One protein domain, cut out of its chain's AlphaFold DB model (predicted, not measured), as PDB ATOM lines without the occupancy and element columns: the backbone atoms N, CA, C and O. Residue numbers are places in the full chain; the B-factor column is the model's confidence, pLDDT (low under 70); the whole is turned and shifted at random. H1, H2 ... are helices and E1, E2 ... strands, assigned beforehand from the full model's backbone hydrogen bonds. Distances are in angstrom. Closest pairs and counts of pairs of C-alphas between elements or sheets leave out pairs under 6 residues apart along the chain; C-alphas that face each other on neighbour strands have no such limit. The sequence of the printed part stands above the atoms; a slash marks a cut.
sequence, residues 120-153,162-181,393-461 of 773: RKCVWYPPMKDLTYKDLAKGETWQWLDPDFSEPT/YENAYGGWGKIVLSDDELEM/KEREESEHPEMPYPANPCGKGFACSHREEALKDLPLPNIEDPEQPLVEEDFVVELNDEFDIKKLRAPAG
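Overview. This is residues 120 to 153, 162 to 181 and 393 to 461 of the 773 residues of an uncharacterized protein of Deltaproteobacteria bacterium HGW-Deltaproteobacteria-14 (UniProt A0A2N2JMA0). With little regular structure, this is a body built mostly of loops, with the short strand pair E1 and E2 and the small helix H3 near E1; H1 and H2 sit at one end of the longest axis. The 123 printed residues include 20 in named elements, a mixed class, in the order H1, E1, H2, E2, H3. The whole is compact, with a radius of gyration of the C-alphas of 15.1 A and spans of 46 by 32 by 29 A.

Arrangement. E1, residues 169 to 171, and E2, residues 402 to 404, are antiparallel at 155 degrees; N 170 and O 403 are 2.9 A apart, within hydrogen-bond range. The closest C-alphas of E1 and H3, residues 420 to 423, are those of Lys 171 and Ala 422, 5.4 A. H1, residues 133 to 136, and H2, residues 176 to 181, are close but not clearly touching: the closest C-alphas, of Tyr 133 and Asp 177, are 5.8 A apart. In H2 every O i to N i+4 pair is within hydrogen-bond range; H1 and H3 are too short for one.

Along the chain. E1 measures 6.6 A, E2 6.7 A, H1 5.1 A, H2 8.8 A and H3 5.3 A. C-alpha 133 is at (250.520, 125.286, 197.522) and C-alpha 423 at (238.262, 108.185, 207.152).

Size, cuts and confidence. The C-alphas of Lys 134 and Gly 461, the two farthest apart, are 46.3 A apart. Residues 154 to 161 and 182 to 392 are not printed, with C-alpha gaps of 19.6 A and 35.5 A. The link from E2 to H3 is long. Residues 133, 393 and 394 are under pLDDT 70.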
ATOM      1  N   ARG A 120     230.172  98.393 210.645       97.12
ATOM      2  CA  ARG A 120     230.675  98.865 209.362       97.12
ATOM      3  C   ARG A 120     231.834  99.811 209.602       97.12
ATOM      4  O   ARG A 120     231.963 100.405 210.677       97.12
ATOM      5  N   LYS A 121     232.642  99.975 208.570       97.06
ATOM      6  CA  LYS A 121     233.747 100.916 208.538       97.06
ATOM      7  C   LYS A 121     233.687 101.756 207.279       97.06
ATOM      8  O   LYS A 121     233.214 101.288 206.244       97.06
ATOM      9  N   CYS A 122     234.202 102.969 207.386       96.81
ATOM     10  CA  CYS A 122     234.409 103.841 206.246       96.81
ATOM     11  C   CYS A 122     235.596 103.348 205.395       96.81
ATOM     12  O   CYS A 122     236.645 102.934 205.909       96.81
ATOM     13  N   VAL A 123     235.395 103.356 204.079       95.56
ATOM     14  CA  VAL A 123     236.365 103.019 203.041       95.56
ATOM     15  C   VAL A 123     236.780 104.318 202.367       95.56
ATOM     16  O   VAL A 123     235.966 105.006 201.758       95.56
ATOM     17  N   TRP A 124     238.062 104.643 202.485       95.50
ATOM     18  CA  TRP A 124     238.634 105.865 201.938       95.50
ATOM     19  C   TRP A 124     239.150 105.677 200.506       95.50
ATOM     20  O   TRP A 124     239.700 104.621 200.171       95.50
ATOM     21  N   TYR A 125     239.048 106.737 199.701       91.00
ATOM     22  CA  TYR A 125     239.639 106.828 198.369       91.00
ATOM     23  C   TYR A 125     240.530 108.071 198.244       91.00
ATOM     24  O   TYR A 125     240.183 109.124 198.778       91.00
ATOM     25  N   PRO A 126     241.651 107.988 197.503       88.19
ATOM     26  CA  PRO A 126     242.503 109.144 197.255       88.19
ATOM     27  C   PRO A 126     241.790 110.215 196.415       88.19
ATOM     28  O   PRO A 126     240.882 109.891 195.640       88.19
ATOM     29  N   PRO A 127     242.223 111.486 196.519       87.44
ATOM     30  CA  PRO A 127     241.660 112.573 195.728       87.44
ATOM     31  C   PRO A 127     241.875 112.331 194.229       87.44
ATOM     32  O   PRO A 127     242.835 111.683 193.807       87.44
ATOM     33  N   MET A 128     241.001 112.898 193.391       84.62
ATOM     34  CA  MET A 128     241.128 112.770 191.930       84.62
ATOM     35  C   MET A 128     242.381 113.464 191.374       84.62
ATOM     36  O   MET A 128     242.880 113.085 190.311       84.62
ATOM     37  N   LYS A 129     242.874 114.491 192.072       81.12
ATOM     38  CA  LYS A 129     244.068 115.260 191.722       81.12
ATOM     39  C   LYS A 129     244.761 115.718 193.004       81.12
ATOM     40  O   LYS A 129     244.108 116.304 193.862       81.12
ATOM     41  N   ASP A 130     246.075 115.530 193.069       77.19
ATOM     42  CA  ASP A 130     246.909 116.148 194.100       77.19
ATOM     43  C   ASP A 130     247.115 117.635 193.780       77.19
ATOM     44  O   ASP A 130     247.542 117.986 192.671       77.19
ATOM     45  N   LEU A 131     246.791 118.511 194.732       75.62
ATOM     46  CA  LEU A 131     247.038 119.950 194.629       75.62
ATOM     47  C   LEU A 131     248.318 120.348 195.369       75.62
ATOM     48  O   LEU A 131     248.676 119.739 196.372       75.62
ATOM     49  N   THR A 132     249.000 121.378 194.858       76.94
ATOM     50  CA  THR A 132     250.167 122.008 195.504       76.94
ATOM     51  C   THR A 132     249.798 123.365 196.112       76.94
ATOM     52  O   THR A 132     248.829 123.982 195.666       76.94
ATOM     53  N   TYR A 133     250.629 123.907 197.014       66.06
ATOM     54  CA  TYR A 133     250.520 125.286 197.522       66.06
ATOM     55  C   TYR A 133     250.202 126.331 196.438       66.06
ATOM     56  O   TYR A 133     249.339 127.189 196.596       66.06
ATOM     57  N   LYS A 134     250.860 126.252 195.272       75.06
ATOM     58  CA  LYS A 134     250.650 127.209 194.167       75.06
ATOM     59  C   LYS A 134     249.288 127.093 193.495       75.06
ATOM     60  O   LYS A 134     248.900 128.024 192.788       75.06
ATOM     61  N   ASP A 135     248.630 125.952 193.623       78.88
ATOM     62  CA  ASP A 135     247.291 125.721 193.092       78.88
ATOM     63  C   ASP A 135     246.250 126.203 194.113       78.88
ATOM     64  O   ASP A 135     245.350 126.957 193.741       78.88
ATOM     65  N   LEU A 136     246.461 125.910 195.404       75.19
ATOM     66  CA  LEU A 136     245.654 126.430 196.518       75.19
ATOM     67  C   LEU A 136     245.681 127.967 196.576       75.19
ATOM     68  O   LEU A 136     244.632 128.604 196.596       75.19
ATOM     69  N   ALA A 137     246.863 128.585 196.457       71.88
ATOM     70  CA  ALA A 137     247.030 130.044 196.434       71.88
ATOM     71  C   ALA A 137     246.362 130.732 195.223       71.88
ATOM     72  O   ALA A 137     246.154 131.944 195.223       71.88
ATOM     73  N   LYS A 138     246.022 129.979 194.165       80.12
ATOM     74  CA  LYS A 138     245.239 130.472 193.016       80.12
ATOM     75  C   LYS A 138     243.735 130.235 193.170       80.12
ATOM     76  O   LYS A 138     242.985 130.579 192.256       80.12
ATOM     77  N   GLY A 139     243.307 129.651 194.287       77.44
ATOM     78  CA  GLY A 139     241.919 129.300 194.565       77.44
ATOM     79  C   GLY A 139     241.454 127.990 193.924       77.44
ATOM     80  O   GLY A 139     240.249 127.813 193.760       77.44
ATOM     81  N   GLU A 140     242.356 127.081 193.521       78.94
ATOM     82  CA  GLU A 140     241.937 125.711 193.181       78.94
ATOM     83  C   GLU A 140     241.533 124.955 194.455       78.94
ATOM     84  O   GLU A 140     242.183 125.078 195.489       78.94
ATOM     85  N   THR A 141     240.474 124.148 194.371       76.19
ATOM     86  CA  THR A 141     239.953 123.357 195.492       76.19
ATOM     87  C   THR A 141     240.142 121.864 195.259       76.19
ATOM     88  O   THR A 141     240.091 121.382 194.119       76.19
ATOM     89  N   TRP A 142     240.369 121.120 196.346       79.00
ATOM     90  CA  TRP A 142     240.483 119.665 196.304       79.00
ATOM     91  C   TRP A 142     239.213 119.032 195.724       79.00
ATOM     92  O   TRP A 142     238.097 119.473 195.996       79.00
ATOM     93  N   GLN A 143     239.390 117.979 194.925       83.94
ATOM     94  CA  GLN A 143     238.290 117.171 194.397       83.94
ATOM     95  C   GLN A 143     238.385 115.763 194.974       83.94
ATOM     96  O   GLN A 143     239.168 114.931 194.500       83.94
ATOM     97  N   TRP A 144     237.596 115.529 196.015       84.88
ATOM     98  CA  TRP A 144     237.505 114.253 196.710       84.88
ATOM     99  C   TRP A 144     236.493 113.332 196.028       84.88
ATOM    100  O   TRP A 144     235.589 113.782 195.325       84.88
ATOM    101  N   LEU A 145     236.694 112.029 196.199       86.94
ATOM    102  CA  LEU A 145     235.653 111.039 195.952       86.94
ATOM    103  C   LEU A 145     234.938 110.793 197.274       86.94
ATOM    104  O   LEU A 145     235.604 110.699 198.306       86.94
ATOM    105  N   ASP A 146     233.618 110.647 197.223       88.56
ATOM    106  CA  ASP A 146     232.847 110.274 198.404       88.56
ATOM    107  C   ASP A 146     233.352 108.923 198.942       88.56
ATOM    108  O   ASP A 146     233.674 108.020 198.150       88.56
ATOM    109  N   PRO A 147     233.481 108.769 200.271       93.19
ATOM    110  CA  PRO A 147     233.851 107.492 200.858       93.19
ATOM    111  C   PRO A 147     232.766 106.441 200.603       93.19
ATOM    112  O   PRO A 147     231.617 106.763 200.336       93.19
ATOM    113  N   ASP A 148     233.121 105.167 200.739       94.81
ATOM    114  CA  ASP A 148     232.156 104.060 200.697       94.81
ATOM    115  C   ASP A 148     232.045 103.412 202.084       94.81
ATOM    116  O   ASP A 148     232.898 103.608 202.957       94.81
ATOM    117  N   PHE A 149     231.007 102.623 202.318       96.56
ATOM    118  CA  PHE A 149     230.795 101.923 203.579       96.56
ATOM    119  C   PHE A 149     230.945 100.420 203.379       96.56
ATOM    120  O   PHE A 149     230.367  99.820 202.476       96.56
ATOM    121  N   SER A 150     231.704  99.764 204.257       96.81
ATOM    122  CA  SER A 150     231.798  98.306 204.217       96.81
ATOM    123  C   SER A 150     230.424  97.656 204.421       96.81
ATOM    124  O   SER A 150     229.600  98.167 205.181       96.81
ATOM    125  N   GLU A 151     230.226  96.464 203.861       97.25
ATOM    126  CA  GLU A 151     229.035  95.652 204.138       97.25
ATOM    127  C   GLU A 151     228.859  95.412 205.654       97.25
ATOM    128  O   GLU A 151     229.836  95.085 206.340       97.25
ATOM    129  N   PRO A 152     227.638  95.554 206.199       97.56
ATOM    130  CA  PRO A 152     227.380  95.373 207.621       97.56
ATOM    131  C   PRO A 152     227.569  93.920 208.057       97.56
ATOM    132  O   PRO A 152     226.963  92.992 207.513       97.56
ATOM    133  N   THR A 153     228.369  93.710 209.101       97.94
ATOM    134  CA  THR A 153     228.524  92.376 209.689       97.94
ATOM    135  C   THR A 153     227.252  91.961 210.438       97.94
ATOM    136  O   THR A 153     226.730  92.772 211.200       97.94
ATOM    137  N   TYR A 162     223.953 105.978 223.156       96.06
ATOM    138  CA  TYR A 162     224.419 106.944 222.159       96.06
ATOM    139  C   TYR A 162     225.841 106.669 221.655       96.06
ATOM    140  O   TYR A 162     226.177 107.117 220.561       96.06
ATOM    141  N   GLU A 163     226.632 105.843 222.350       95.62
ATOM    142  CA  GLU A 163     227.918 105.330 221.848       95.62
ATOM    143  C   GLU A 163     227.765 104.522 220.547       95.62
ATOM    144  O   GLU A 163     228.696 104.412 219.753       95.62
ATOM    145  N   ASN A 164     226.569 103.978 220.296       97.31
ATOM    146  CA  ASN A 164     226.257 103.238 219.076       97.31
ATOM    147  C   ASN A 164     225.599 104.107 217.989       97.31
ATOM    148  O   ASN A 164     225.312 103.593 216.907       97.31
ATOM    149  N   ALA A 165     225.355 105.393 218.250       97.06
ATOM    150  CA  ALA A 165     224.728 106.337 217.326       97.06
ATOM    151  C   ALA A 165     225.760 107.274 216.672       97.06
ATOM    152  O   ALA A 165     226.920 107.329 217.084       97.06
ATOM    153  N   TYR A 166     225.328 108.012 215.641       96.62
ATOM    154  CA  TYR A 166     226.186 108.955 214.916       96.62
ATOM    155  C   TYR A 166     226.771 110.016 215.855       96.62
ATOM    156  O   TYR A 166     226.042 110.582 216.675       96.62
ATOM    157  N   GLY A 167     228.073 110.269 215.735       95.62
ATOM    158  CA  GLY A 167     228.804 111.247 216.533       95.62
ATOM    159  C   GLY A 167     230.254 110.827 216.762       95.62
ATOM    160  O   GLY A 167     230.854 110.168 215.918       95.62
ATOM    161  N   GLY A 168     230.811 111.179 217.914       94.56
ATOM    162  CA  GLY A 168     232.196 110.886 218.274       94.56
ATOM    163  C   GLY A 168     233.108 112.088 218.076       94.56
ATOM    164  O   GLY A 168     232.664 113.230 218.159       94.56
ATOM    165  N   TRP A 169     234.384 111.827 217.818       93.50
ATOM    166  CA  TRP A 169     235.410 112.849 217.626       93.50
ATOM    167  C   TRP A 169     235.960 112.758 216.207       93.50
ATOM    168  O   TRP A 169     236.352 111.679 215.765       93.50
ATOM    169  N   GLY A 170     235.946 113.884 215.500       93.44
ATOM    170  CA  GLY A 170     236.434 113.994 214.133       93.44
ATOM    171  C   GLY A 170     237.854 114.535 214.134       93.44
ATOM    172  O   GLY A 170     238.129 115.529 214.808       93.44
ATOM    173  N   LYS A 171     238.750 113.892 213.384       93.56
ATOM    174  CA  LYS A 171     240.129 114.357 213.206       93.56
ATOM    175  C   LYS A 171     240.196 115.476 212.177       93.56
ATOM    176  O   LYS A 171     239.734 115.310 211.048       93.56
ATOM    177  N   ILE A 172     240.848 116.567 212.552       91.06
ATOM    178  CA  ILE A 172     241.165 117.686 211.673       91.06
ATOM    179  C   ILE A 172     242.557 117.421 211.102       91.06
ATOM    180  O   ILE A 172     243.572 117.641 211.760       91.06
ATOM    181  N   VAL A 173     242.592 116.888 209.882       88.75
ATOM    182  CA  VAL A 173     243.839 116.552 209.182       88.75
ATOM    183  C   VAL A 173     244.081 117.597 208.100       88.75
ATOM    184  O   VAL A 173     243.346 117.639 207.109       88.75
ATOM    185  N   LEU A 174     245.098 118.429 208.322       79.75
ATOM    186  CA  LEU A 174     245.588 119.457 207.404       79.75
ATOM    187  C   LEU A 174     246.826 118.939 206.659       79.75
ATOM    188  O   LEU A 174     247.571 118.114 207.188       79.75
ATOM    189  N   SER A 175     247.046 119.402 205.430       75.31
ATOM    190  CA  SER A 175     248.324 119.208 204.730       75.31
ATOM    191  C   SER A 175     249.428 120.104 205.285       75.31
ATOM    192  O   SER A 175     249.136 121.130 205.888       75.31
ATOM    193  N   ASP A 176     250.688 119.751 205.015       76.50
ATOM    194  CA  ASP A 176     251.858 120.572 205.362       76.50
ATOM    195  C   ASP A 176     251.711 122.026 204.867       76.50
ATOM    196  O   ASP A 176     251.972 122.961 205.615       76.50
ATOM    197  N   ASP A 177     251.202 122.213 203.643       72.50
ATOM    198  CA  ASP A 177     250.950 123.536 203.053       72.50
ATOM    199  C   ASP A 177     249.832 124.306 203.802       72.50
ATOM    200  O   ASP A 177     249.906 125.522 203.968       72.50
ATOM    201  N   GLU A 178     248.779 123.616 204.261       73.75
ATOM    202  CA  GLU A 178     247.687 124.214 205.054       73.75
ATOM    203  C   GLU A 178     248.130 124.532 206.491       73.75
ATOM    204  O   GLU A 178     247.676 125.521 207.065       73.75
ATOM    205  N   LEU A 179     249.026 123.719 207.062       75.56
ATOM    206  CA  LEU A 179     249.656 123.971 208.358       75.56
ATOM    207  C   LEU A 179     250.547 125.212 208.301       75.56
ATOM    208  O   LEU A 179     250.410 126.067 209.167       75.56
ATOM    209  N   GLU A 180     251.379 125.362 207.266       75.31
ATOM    210  CA  GLU A 180     252.223 126.554 207.079       75.31
ATOM    211  C   GLU A 180     251.366 127.833 206.999       75.31
ATOM    212  O   GLU A 180     251.634 128.809 207.696       75.31
ATOM    213  N   MET A 181     250.259 127.806 206.247       71.81
ATOM    214  CA  MET A 181     249.311 128.930 206.199       71.81
ATOM    215  C   MET A 181     248.640 129.215 207.552       71.81
ATOM    216  O   MET A 181     248.402 130.376 207.897       71.81
ATOM    217  N   LYS A 393     238.861 106.586 232.746       59.22
ATOM    218  CA  LYS A 393     239.459 106.081 231.517       59.22
ATOM    219  C   LYS A 393     240.032 107.283 230.772       59.22
ATOM    220  O   LYS A 393     239.269 108.063 230.207       59.22
ATOM    221  N   GLU A 394     241.347 107.449 230.824       58.62
ATOM    222  CA  GLU A 394     242.030 108.462 230.021       58.62
ATOM    223  C   GLU A 394     241.872 108.121 228.539       58.62
ATOM    224  O   GLU A 394     241.942 106.956 228.128       58.62
ATOM    225  N   ARG A 395     241.569 109.144 227.745       70.38
ATOM    226  CA  ARG A 395     241.489 109.030 226.294       70.38
ATOM    227  C   ARG A 395     242.911 109.118 225.750       70.38
ATOM    228  O   ARG A 395     243.663 109.987 226.172       70.38
ATOM    229  N   GLU A 396     243.267 108.222 224.837       72.19
ATOM    230  CA  GLU A 396     244.544 108.308 224.126       72.19
ATOM    231  C   GLU A 396     244.560 109.595 223.289       72.19
ATOM    232  O   GLU A 396     243.587 109.889 222.589       72.19
ATOM    233  N   GLU A 397     245.635 110.375 223.394       73.62
ATOM    234  CA  GLU A 397     245.809 111.578 222.581       73.62
ATOM    235  C   GLU A 397     245.988 111.190 221.109       73.62
ATOM    236  O   GLU A 397     246.758 110.290 220.767       73.62
ATOM    237  N   SER A 398     245.240 111.860 220.237       80.19
ATOM    238  CA  SER A 398     245.374 111.719 218.789       80.19
ATOM    239  C   SER A 398     246.592 112.500 218.297       80.19
ATOM    240  O   SER A 398     246.868 113.597 218.776       80.19
ATOM    241  N   GLU A 399     247.288 111.963 217.291       84.06
ATOM    242  CA  GLU A 399     248.387 112.657 216.598       84.06
ATOM    243  C   GLU A 399     247.913 113.932 215.878       84.06
ATOM    244  O   GLU A 399     248.692 114.859 215.673       84.06
ATOM    245  N   HIS A 400     246.630 113.987 215.509       86.62
ATOM    246  CA  HIS A 400     245.992 115.149 214.891       86.62
ATOM    247  C   HIS A 400     245.022 115.826 215.866       86.62
ATOM    248  O   HIS A 400     244.385 115.114 216.652       86.62
ATOM    249  N   PRO A 401     244.820 117.155 215.767       89.56
ATOM    250  CA  PRO A 401     243.747 117.841 216.475       89.56
ATOM    251  C   PRO A 401     242.393 117.191 216.187       89.56
ATOM    252  O   PRO A 401     242.114 116.756 215.068       89.56
ATOM    253  N   GLU A 402     241.530 117.141 217.192       90.69
ATOM    254  CA  GLU A 402     240.202 116.552 217.065       90.69
ATOM    255  C   GLU A 402     239.129 117.495 217.589       90.69
ATOM    256  O   GLU A 402     239.335 118.234 218.551       90.69
ATOM    257  N   MET A 403     237.947 117.407 216.987       91.19
ATOM    258  CA  MET A 403     236.764 118.133 217.420       91.19
ATOM    259  C   MET A 403     235.687 117.149 217.891       91.19
ATOM    260  O   MET A 403     235.367 116.203 217.162       91.19
ATOM    261  N   PRO A 404     235.079 117.360 219.070       92.94
ATOM    262  CA  PRO A 404     233.940 116.564 219.499       92.94
ATOM    263  C   PRO A 404     232.707 116.906 218.665       92.94
ATOM    264  O   PRO A 404     232.406 118.078 218.435       92.94
ATOM    265  N   TYR A 405     231.934 115.894 218.280       94.56
ATOM    266  CA  TYR A 405     230.641 116.104 217.648       94.56
ATOM    267  C   TYR A 405     229.671 116.752 218.645       94.56
ATOM    268  O   TYR A 405     229.301 116.096 219.625       94.56
ATOM    269  N   PRO A 406     229.196 117.993 218.424       93.12
ATOM    270  CA  PRO A 406     228.479 118.746 219.459       93.12
ATOM    271  C   PRO A 406     227.190 118.090 219.967       93.12
ATOM    272  O   PRO A 406     226.762 118.346 221.092       93.12
ATOM    273  N   ALA A 407     226.542 117.265 219.140       93.25
ATOM    274  CA  ALA A 407     225.285 116.610 219.490       93.25
ATOM    275  C   ALA A 407     225.461 115.221 220.127       93.25
ATOM    276  O   ALA A 407     224.513 114.728 220.725       93.25
ATOM    277  N   ASN A 408     226.629 114.583 219.986       95.44
ATOM    278  CA  ASN A 408     226.909 113.248 220.529       95.44
ATOM    279  C   ASN A 408     228.422 112.935 220.522       95.44
ATOM    280  O   ASN A 408     228.883 112.149 219.694       95.44
ATOM    281  N   PRO A 409     229.223 113.522 221.418       94.44
ATOM    282  CA  PRO A 409     230.670 113.309 221.459       94.44
ATOM    283  C   PRO A 409     231.089 111.888 221.866       94.44
ATOM    284  O   PRO A 409     232.225 111.502 221.610       94.44
ATOM    285  N   CYS A 410     230.203 111.080 222.463       93.69
ATOM    286  CA  CYS A 410     230.508 109.682 222.795       93.69
ATOM    287  C   CYS A 410     230.177 108.690 221.670       93.69
ATOM    288  O   CYS A 410     230.447 107.501 221.820       93.69
ATOM    289  N   GLY A 411     229.543 109.156 220.590       95.31
ATOM    290  CA  GLY A 411     229.134 108.336 219.452       95.31
ATOM    291  C   GLY A 411     230.290 107.883 218.563       95.31
ATOM    292  O   GLY A 411     231.463 107.930 218.936       95.31
ATOM    293  N   LYS A 412     229.945 107.464 217.345       95.19
ATOM    294  CA  LYS A 412     230.918 107.078 216.316       95.19
ATOM    295  C   LYS A 412     230.474 107.462 214.909       95.19
ATOM    296  O   LYS A 412     229.281 107.626 214.643       95.19
ATOM    297  N   GLY A 413     231.449 107.582 214.012       94.88
ATOM    298  CA  GLY A 413     231.244 107.916 212.604       94.88
ATOM    299  C   GLY A 413     231.278 109.407 212.272       94.88
ATOM    300  O   GLY A 413     230.894 109.754 211.167       94.88
ATOM    301  N   PHE A 414     231.709 110.294 213.173       95.50
ATOM    302  CA  PHE A 414     231.928 111.704 212.840       95.50
ATOM    303  C   PHE A 414     233.270 111.900 212.120       95.50
ATOM    304  O   PHE A 414     234.319 111.547 212.657       95.50
ATOM    305  N   ALA A 415     233.227 112.486 210.924       94.44
ATOM    306  CA  ALA A 415     234.402 112.847 210.139       94.44
ATOM    307  C   ALA A 415     234.343 114.324 209.731       94.44
ATOM    308  O   ALA A 415     233.301 114.803 209.288       94.44
ATOM    309  N   CYS A 416     235.469 115.029 209.857       92.44
ATOM    310  CA  CYS A 416     235.624 116.433 209.457       92.44
ATOM    311  C   CYS A 416     236.824 116.668 208.522       92.44
ATOM    312  O   CYS A 416     237.266 117.798 208.337       92.44
ATOM    313  N   SER A 417     237.371 115.596 207.946       91.00
ATOM    314  CA  SER A 417     238.442 115.660 206.955       91.00
ATOM    315  C   SER A 417     238.294 114.520 205.953       91.00
ATOM    316  O   SER A 417     237.935 113.401 206.319       91.00
ATOM    317  N   HIS A 418     238.602 114.809 204.688       91.12
ATOM    318  CA  HIS A 418     238.594 113.844 203.582       91.12
ATOM    319  C   HIS A 418     239.863 112.987 203.500       91.12
ATOM    320  O   HIS A 418     240.035 112.215 202.559       91.12
ATOM    321  N   ARG A 419     240.794 113.135 204.444       90.12
ATOM    322  CA  ARG A 419     242.096 112.456 204.427       90.12
ATOM    323  C   ARG A 419     242.000 111.002 204.904       90.12
ATOM    324  O   ARG A 419     241.069 110.619 205.619       90.12
ATOM    325  N   GLU A 420     242.992 110.193 204.525       92.88
ATOM    326  CA  GLU A 420     243.039 108.760 204.851       92.88
ATOM    327  C   GLU A 420     242.992 108.537 206.370       92.88
ATOM    328  O   GLU A 420     242.259 107.676 206.849       92.88
ATOM    329  N   GLU A 421     243.711 109.355 207.135       92.62
ATOM    330  CA  GLU A 421     243.878 109.263 208.588       92.62
ATOM    331  C   GLU A 421     242.577 109.515 209.369       92.62
ATOM    332  O   GLU A 421     242.425 109.032 210.502       92.62
ATOM    333  N   ALA A 422     241.647 110.268 208.769       92.94
ATOM    334  CA  ALA A 422     240.336 110.582 209.330       92.94
ATOM    335  C   ALA A 422     239.264 109.554 208.939       92.94
ATOM    336  O   ALA A 422     238.381 109.261 209.744       92.94
ATOM    337  N   LEU A 423     239.337 109.002 207.723       95.38
ATOM    338  CA  LEU A 423     238.262 108.185 207.152       95.38
ATOM    339  C   LEU A 423     238.540 106.688 207.170       95.38
ATOM    340  O   LEU A 423     237.632 105.899 207.428       95.38
ATOM    341  N   LYS A 424     239.769 106.258 206.893       95.06
ATOM    342  CA  LYS A 424     240.066 104.837 206.727       95.06
ATOM    343  C   LYS A 424     239.787 104.069 208.010       95.06
ATOM    344  O   LYS A 424     240.297 104.400 209.076       95.06
ATOM    345  N   ASP A 425     238.997 103.006 207.878       95.50
ATOM    346  CA  ASP A 425     238.607 102.132 208.984       95.50
ATOM    347  C   ASP A 425     237.796 102.828 210.101       95.50
ATOM    348  O   ASP A 425     237.535 102.195 211.130       95.50
ATOM    349  N   LEU A 426     237.341 104.077 209.903       96.44
ATOM    350  CA  LEU A 426     236.525 104.805 210.877       96.44
ATOM    351  C   LEU A 426     235.237 104.007 211.158       96.44
ATOM    352  O   LEU A 426     234.482 103.723 210.219       96.44
ATOM    353  N   PRO A 427     234.964 103.615 212.417       97.06
ATOM    354  CA  PRO A 427     233.780 102.836 212.746       97.06
ATOM    355  C   PRO A 427     232.512 103.678 212.578       97.06
ATOM    356  O   PRO A 427     232.412 104.790 213.095       97.06
ATOM    357  N   LEU A 428     231.524 103.116 211.888       97.44
ATOM    358  CA  LEU A 428     230.241 103.764 211.616       97.44
ATOM    359  C   LEU A 428     229.198 103.429 212.699       97.44
ATOM    360  O   LEU A 428     229.335 102.416 213.398       97.44
ATOM    361  N   PRO A 429     228.144 104.250 212.867       97.56
ATOM    362  CA  PRO A 429     227.091 103.993 213.844       97.56
ATOM    363  C   PRO A 429     226.304 102.712 213.538       97.56
ATOM    364  O   PRO A 429     226.070 102.357 212.379       97.56
ATOM    365  N   ASN A 430     225.860 102.040 214.605       98.19
ATOM    366  CA  ASN A 430     224.917 100.924 214.517       98.19
ATOM    367  C   ASN A 430     223.466 101.401 214.612       98.19
ATOM    368  O   ASN A 430     222.579 100.720 214.116       98.19
ATOM    369  N   ILE A 431     223.205 102.521 215.291       98.00
ATOM    370  CA  ILE A 431     221.861 103.065 215.495       98.00
ATOM    371  C   ILE A 431     221.686 104.280 214.591       98.00
ATOM    372  O   ILE A 431     222.351 105.302 214.762       98.00
ATOM    373  N   GLU A 432     220.748 104.174 213.656       96.88
ATOM    374  CA  GLU A 432     220.395 105.235 212.716       96.88
ATOM    375  C   GLU A 432     218.905 105.584 212.801       96.88
ATOM    376  O   GLU A 432     218.055 104.747 213.126       96.88
ATOM    377  N   ASP A 433     218.575 106.836 212.484       95.50
ATOM    378  CA  ASP A 433     217.191 107.244 212.270       95.50
ATOM    379  C   ASP A 433     216.810 106.834 210.835       95.50
ATOM    380  O   ASP A 433     217.449 107.296 209.891       95.50
ATOM    381  N   PRO A 434     215.797 105.975 210.622       95.06
ATOM    382  CA  PRO A 434     215.407 105.547 209.279       95.06
ATOM    383  C   PRO A 434     214.915 106.701 208.390       95.06
ATOM    384  O   PRO A 434     214.856 106.542 207.174       95.06
ATOM    385  N   GLU A 435     214.544 107.847 208.969       92.88
ATOM    386  CA  GLU A 435     214.174 109.056 208.220       92.88
ATOM    387  C   GLU A 435     215.393 109.898 207.817       92.88
ATOM    388  O   GLU A 435     215.276 110.782 206.972       92.88
ATOM    389  N   GLN A 436     216.548 109.646 208.436       91.56
ATOM    390  CA  GLN A 436     217.821 110.315 208.178       91.56
ATOM    391  C   GLN A 436     218.952 109.273 208.241       91.56
ATOM    392  O   GLN A 436     219.757 109.300 209.181       91.56
ATOM    393  N   PRO A 437     219.009 108.328 207.281       91.25
ATOM    394  CA  PRO A 437     220.081 107.341 207.223       91.25
ATOM    395  C   PRO A 437     221.421 108.016 206.933       91.25
ATOM    396  O   PRO A 437     221.472 109.125 206.384       91.25
ATOM    397  N   LEU A 438     222.506 107.359 207.333       92.06
ATOM    398  CA  LEU A 438     223.844 107.784 206.946       92.06
ATOM    399  C   LEU A 438     224.023 107.524 205.446       92.06
ATOM    400  O   LEU A 438     223.723 106.424 204.986       92.06
ATOM    401  N   VAL A 439     224.481 108.536 204.718       91.75
ATOM    402  CA  VAL A 439     224.745 108.479 203.275       91.75
ATOM    403  C   VAL A 439     226.174 108.937 203.024       91.75
ATOM    404  O   VAL A 439     226.727 109.691 203.828       91.75
ATOM    405  N   GLU A 440     226.754 108.434 201.949       90.50
ATOM    406  CA  GLU A 440     228.147 108.611 201.566       90.50
ATOM    407  C   GLU A 440     228.452 110.068 201.188       90.50
ATOM    408  O   GLU A 440     229.459 110.617 201.635       90.50
ATOM    409  N   GLU A 441     227.549 110.716 200.444       86.56
ATOM    410  CA  GLU A 441     227.770 112.043 199.848       86.56
ATOM    411  C   GLU A 441     227.897 113.169 200.889       86.56
ATOM    412  O   GLU A 441     228.660 114.111 200.703       86.56
ATOM    413  N   ASP A 442     227.177 113.057 202.009       83.31
ATOM    414  CA  ASP A 442     227.160 114.055 203.092       83.31
ATOM    415  C   ASP A 442     227.828 113.511 204.372       83.31
ATOM    416  O   ASP A 442     227.481 113.902 205.495       83.31
ATOM    417  N   PHE A 443     228.733 112.534 204.234       91.88
ATOM    418  CA  PHE A 443     229.379 111.900 205.384       91.88
ATOM    419  C   PHE A 443     230.428 112.802 206.043       91.88
ATOM    420  O   PHE A 443     230.490 112.890 207.272       91.88
ATOM    421  N   VAL A 444     231.256 113.464 205.231       92.31
ATOM    422  CA  VAL A 444     232.332 114.336 205.714       92.31
ATOM    423  C   VAL A 444     231.778 115.731 205.970       92.31
ATOM    424  O   VAL A 444     231.247 116.380 205.073       92.31
ATOM    425  N   VAL A 445     231.902 116.203 207.208       90.81
ATOM    426  CA  VAL A 445     231.428 117.527 207.611       90.81
ATOM    427  C   VAL A 445     232.512 118.564 207.347       90.81
ATOM    428  O   VAL A 445     233.526 118.601 208.042       90.81
ATOM    429  N   GLU A 446     232.272 119.429 206.368       87.06
ATOM    430  CA  GLU A 446     233.167 120.540 206.036       87.06
ATOM    431  C   GLU A 446     233.119 121.630 207.116       87.06
ATOM    432  O   GLU A 446     232.059 122.184 207.418       87.06
ATOM    433  N   LEU A 447     234.277 121.957 207.693       86.00
ATOM    434  CA  LEU A 447     234.439 123.004 208.709       86.00
ATOM    435  C   LEU A 447     234.854 124.336 208.060       86.00
ATOM    436  O   LEU A 447     235.917 124.876 208.351       86.00
ATOM    437  N   ASN A 448     234.028 124.843 207.143       83.12
ATOM    438  CA  ASN A 448     234.241 126.112 206.435       83.12
ATOM    439  C   ASN A 448     233.180 127.165 206.828       83.12
ATOM    440  O   ASN A 448     232.364 126.928 207.716       83.12
ATOM    441  N   ASP A 449     233.157 128.317 206.150       79.38
ATOM    442  CA  ASP A 449     232.206 129.411 206.426       79.38
ATOM    443  C   ASP A 449     230.719 129.022 206.267       79.38
ATOM    444  O   ASP A 449     229.832 129.734 206.744       79.38
ATOM    445  N   GLU A 450     230.413 127.901 205.605       81.81
ATOM    446  CA  GLU A 450     229.050 127.379 205.448       81.81
ATOM    447  C   GLU A 450     228.632 126.424 206.579       81.81
ATOM    448  O   GLU A 450     227.459 126.020 206.641       81.81
ATOM    449  N   PHE A 451     229.559 126.067 207.480       86.00
ATOM    450  CA  PHE A 451     229.297 125.193 208.617       86.00
ATOM    451  C   PHE A 451     228.209 125.786 209.517       86.00
ATOM    452  O   PHE A 451     228.343 126.865 210.093       86.00
ATOM    453  N   ASP A 452     227.120 125.039 209.681       86.62
ATOM    454  CA  ASP A 452     226.005 125.422 210.538       86.62
ATOM    455  C   ASP A 452     225.694 124.287 211.511       86.62
ATOM    456  O   ASP A 452     225.159 123.239 211.133       86.62
ATOM    457  N   ILE A 453     225.975 124.530 212.793       86.19
ATOM    458  CA  ILE A 453     225.716 123.582 213.881       86.19
ATOM    459  C   ILE A 453     224.249 123.117 213.918       86.19
ATOM    460  O   ILE A 453     223.956 122.003 214.344       86.19
ATOM    461  N   LYS A 454     223.308 123.942 213.437       85.75
ATOM    462  CA  LYS A 454     221.871 123.630 213.432       85.75
ATOM    463  C   LYS A 454     221.488 122.608 212.363       85.75
ATOM    464  O   LYS A 454     220.418 122.010 212.459       85.75
ATOM    465  N   LYS A 455     222.339 122.408 211.352       85.56
ATOM    466  CA  LYS A 455     222.152 121.414 210.284       85.56
ATOM    467  C   LYS A 455     222.787 120.064 210.616       85.56
ATOM    468  O   LYS A 455     222.652 119.123 209.838       85.56
ATOM    469  N   LEU A 456     223.459 119.954 211.763       86.56
ATOM    470  CA  LEU A 456     224.055 118.705 212.211       86.56
ATOM    471  C   LEU A 456     222.993 117.619 212.434       86.56
ATOM    472  O   LEU A 456     221.916 117.858 212.984       86.56
ATOM    473  N   ARG A 457     223.332 116.398 212.021       89.06
ATOM    474  CA  ARG A 457     222.528 115.193 212.226       89.06
ATOM    475  C   ARG A 457     222.310 114.922 213.718       89.06
ATOM    476  O   ARG A 457     223.249 114.724 214.483       89.06
ATOM    477  N   ALA A 458     221.052 114.828 214.135       89.62
ATOM    478  CA  ALA A 458     220.739 114.410 215.497       89.62
ATOM    479  C   ALA A 458     221.118 112.928 215.707       89.62
ATOM    480  O   ALA A 458     220.837 112.098 214.833       89.62
ATOM    481  N   PRO A 459     221.709 112.556 216.854       94.12
ATOM    482  CA  PRO A 459     221.982 111.160 217.149       94.12
ATOM    483  C   PRO A 459     220.666 110.393 217.338       94.12
ATOM    484  O   PRO A 459     219.740 110.821 218.033       94.12
ATOM    485  N   ALA A 460     220.578 109.225 216.716       95.38
ATOM    486  CA  ALA A 460     219.414 108.363 216.823       95.38
ATOM    487  C   ALA A 460     219.393 107.643 218.185       95.38
ATOM    488  O   ALA A 460     220.401 107.097 218.624       95.38
ATOM    489  N   GLY A 461     218.242 107.621 218.863       94.19
ATOM    490  CA  GLY A 461     218.138 107.003 220.188       94.19
ATOM    491  C   GLY A 461     216.837 107.280 220.942       94.19
ATOM    492  O   GLY A 461     215.978 108.044 220.478       94.19
TER     493      GLY A 461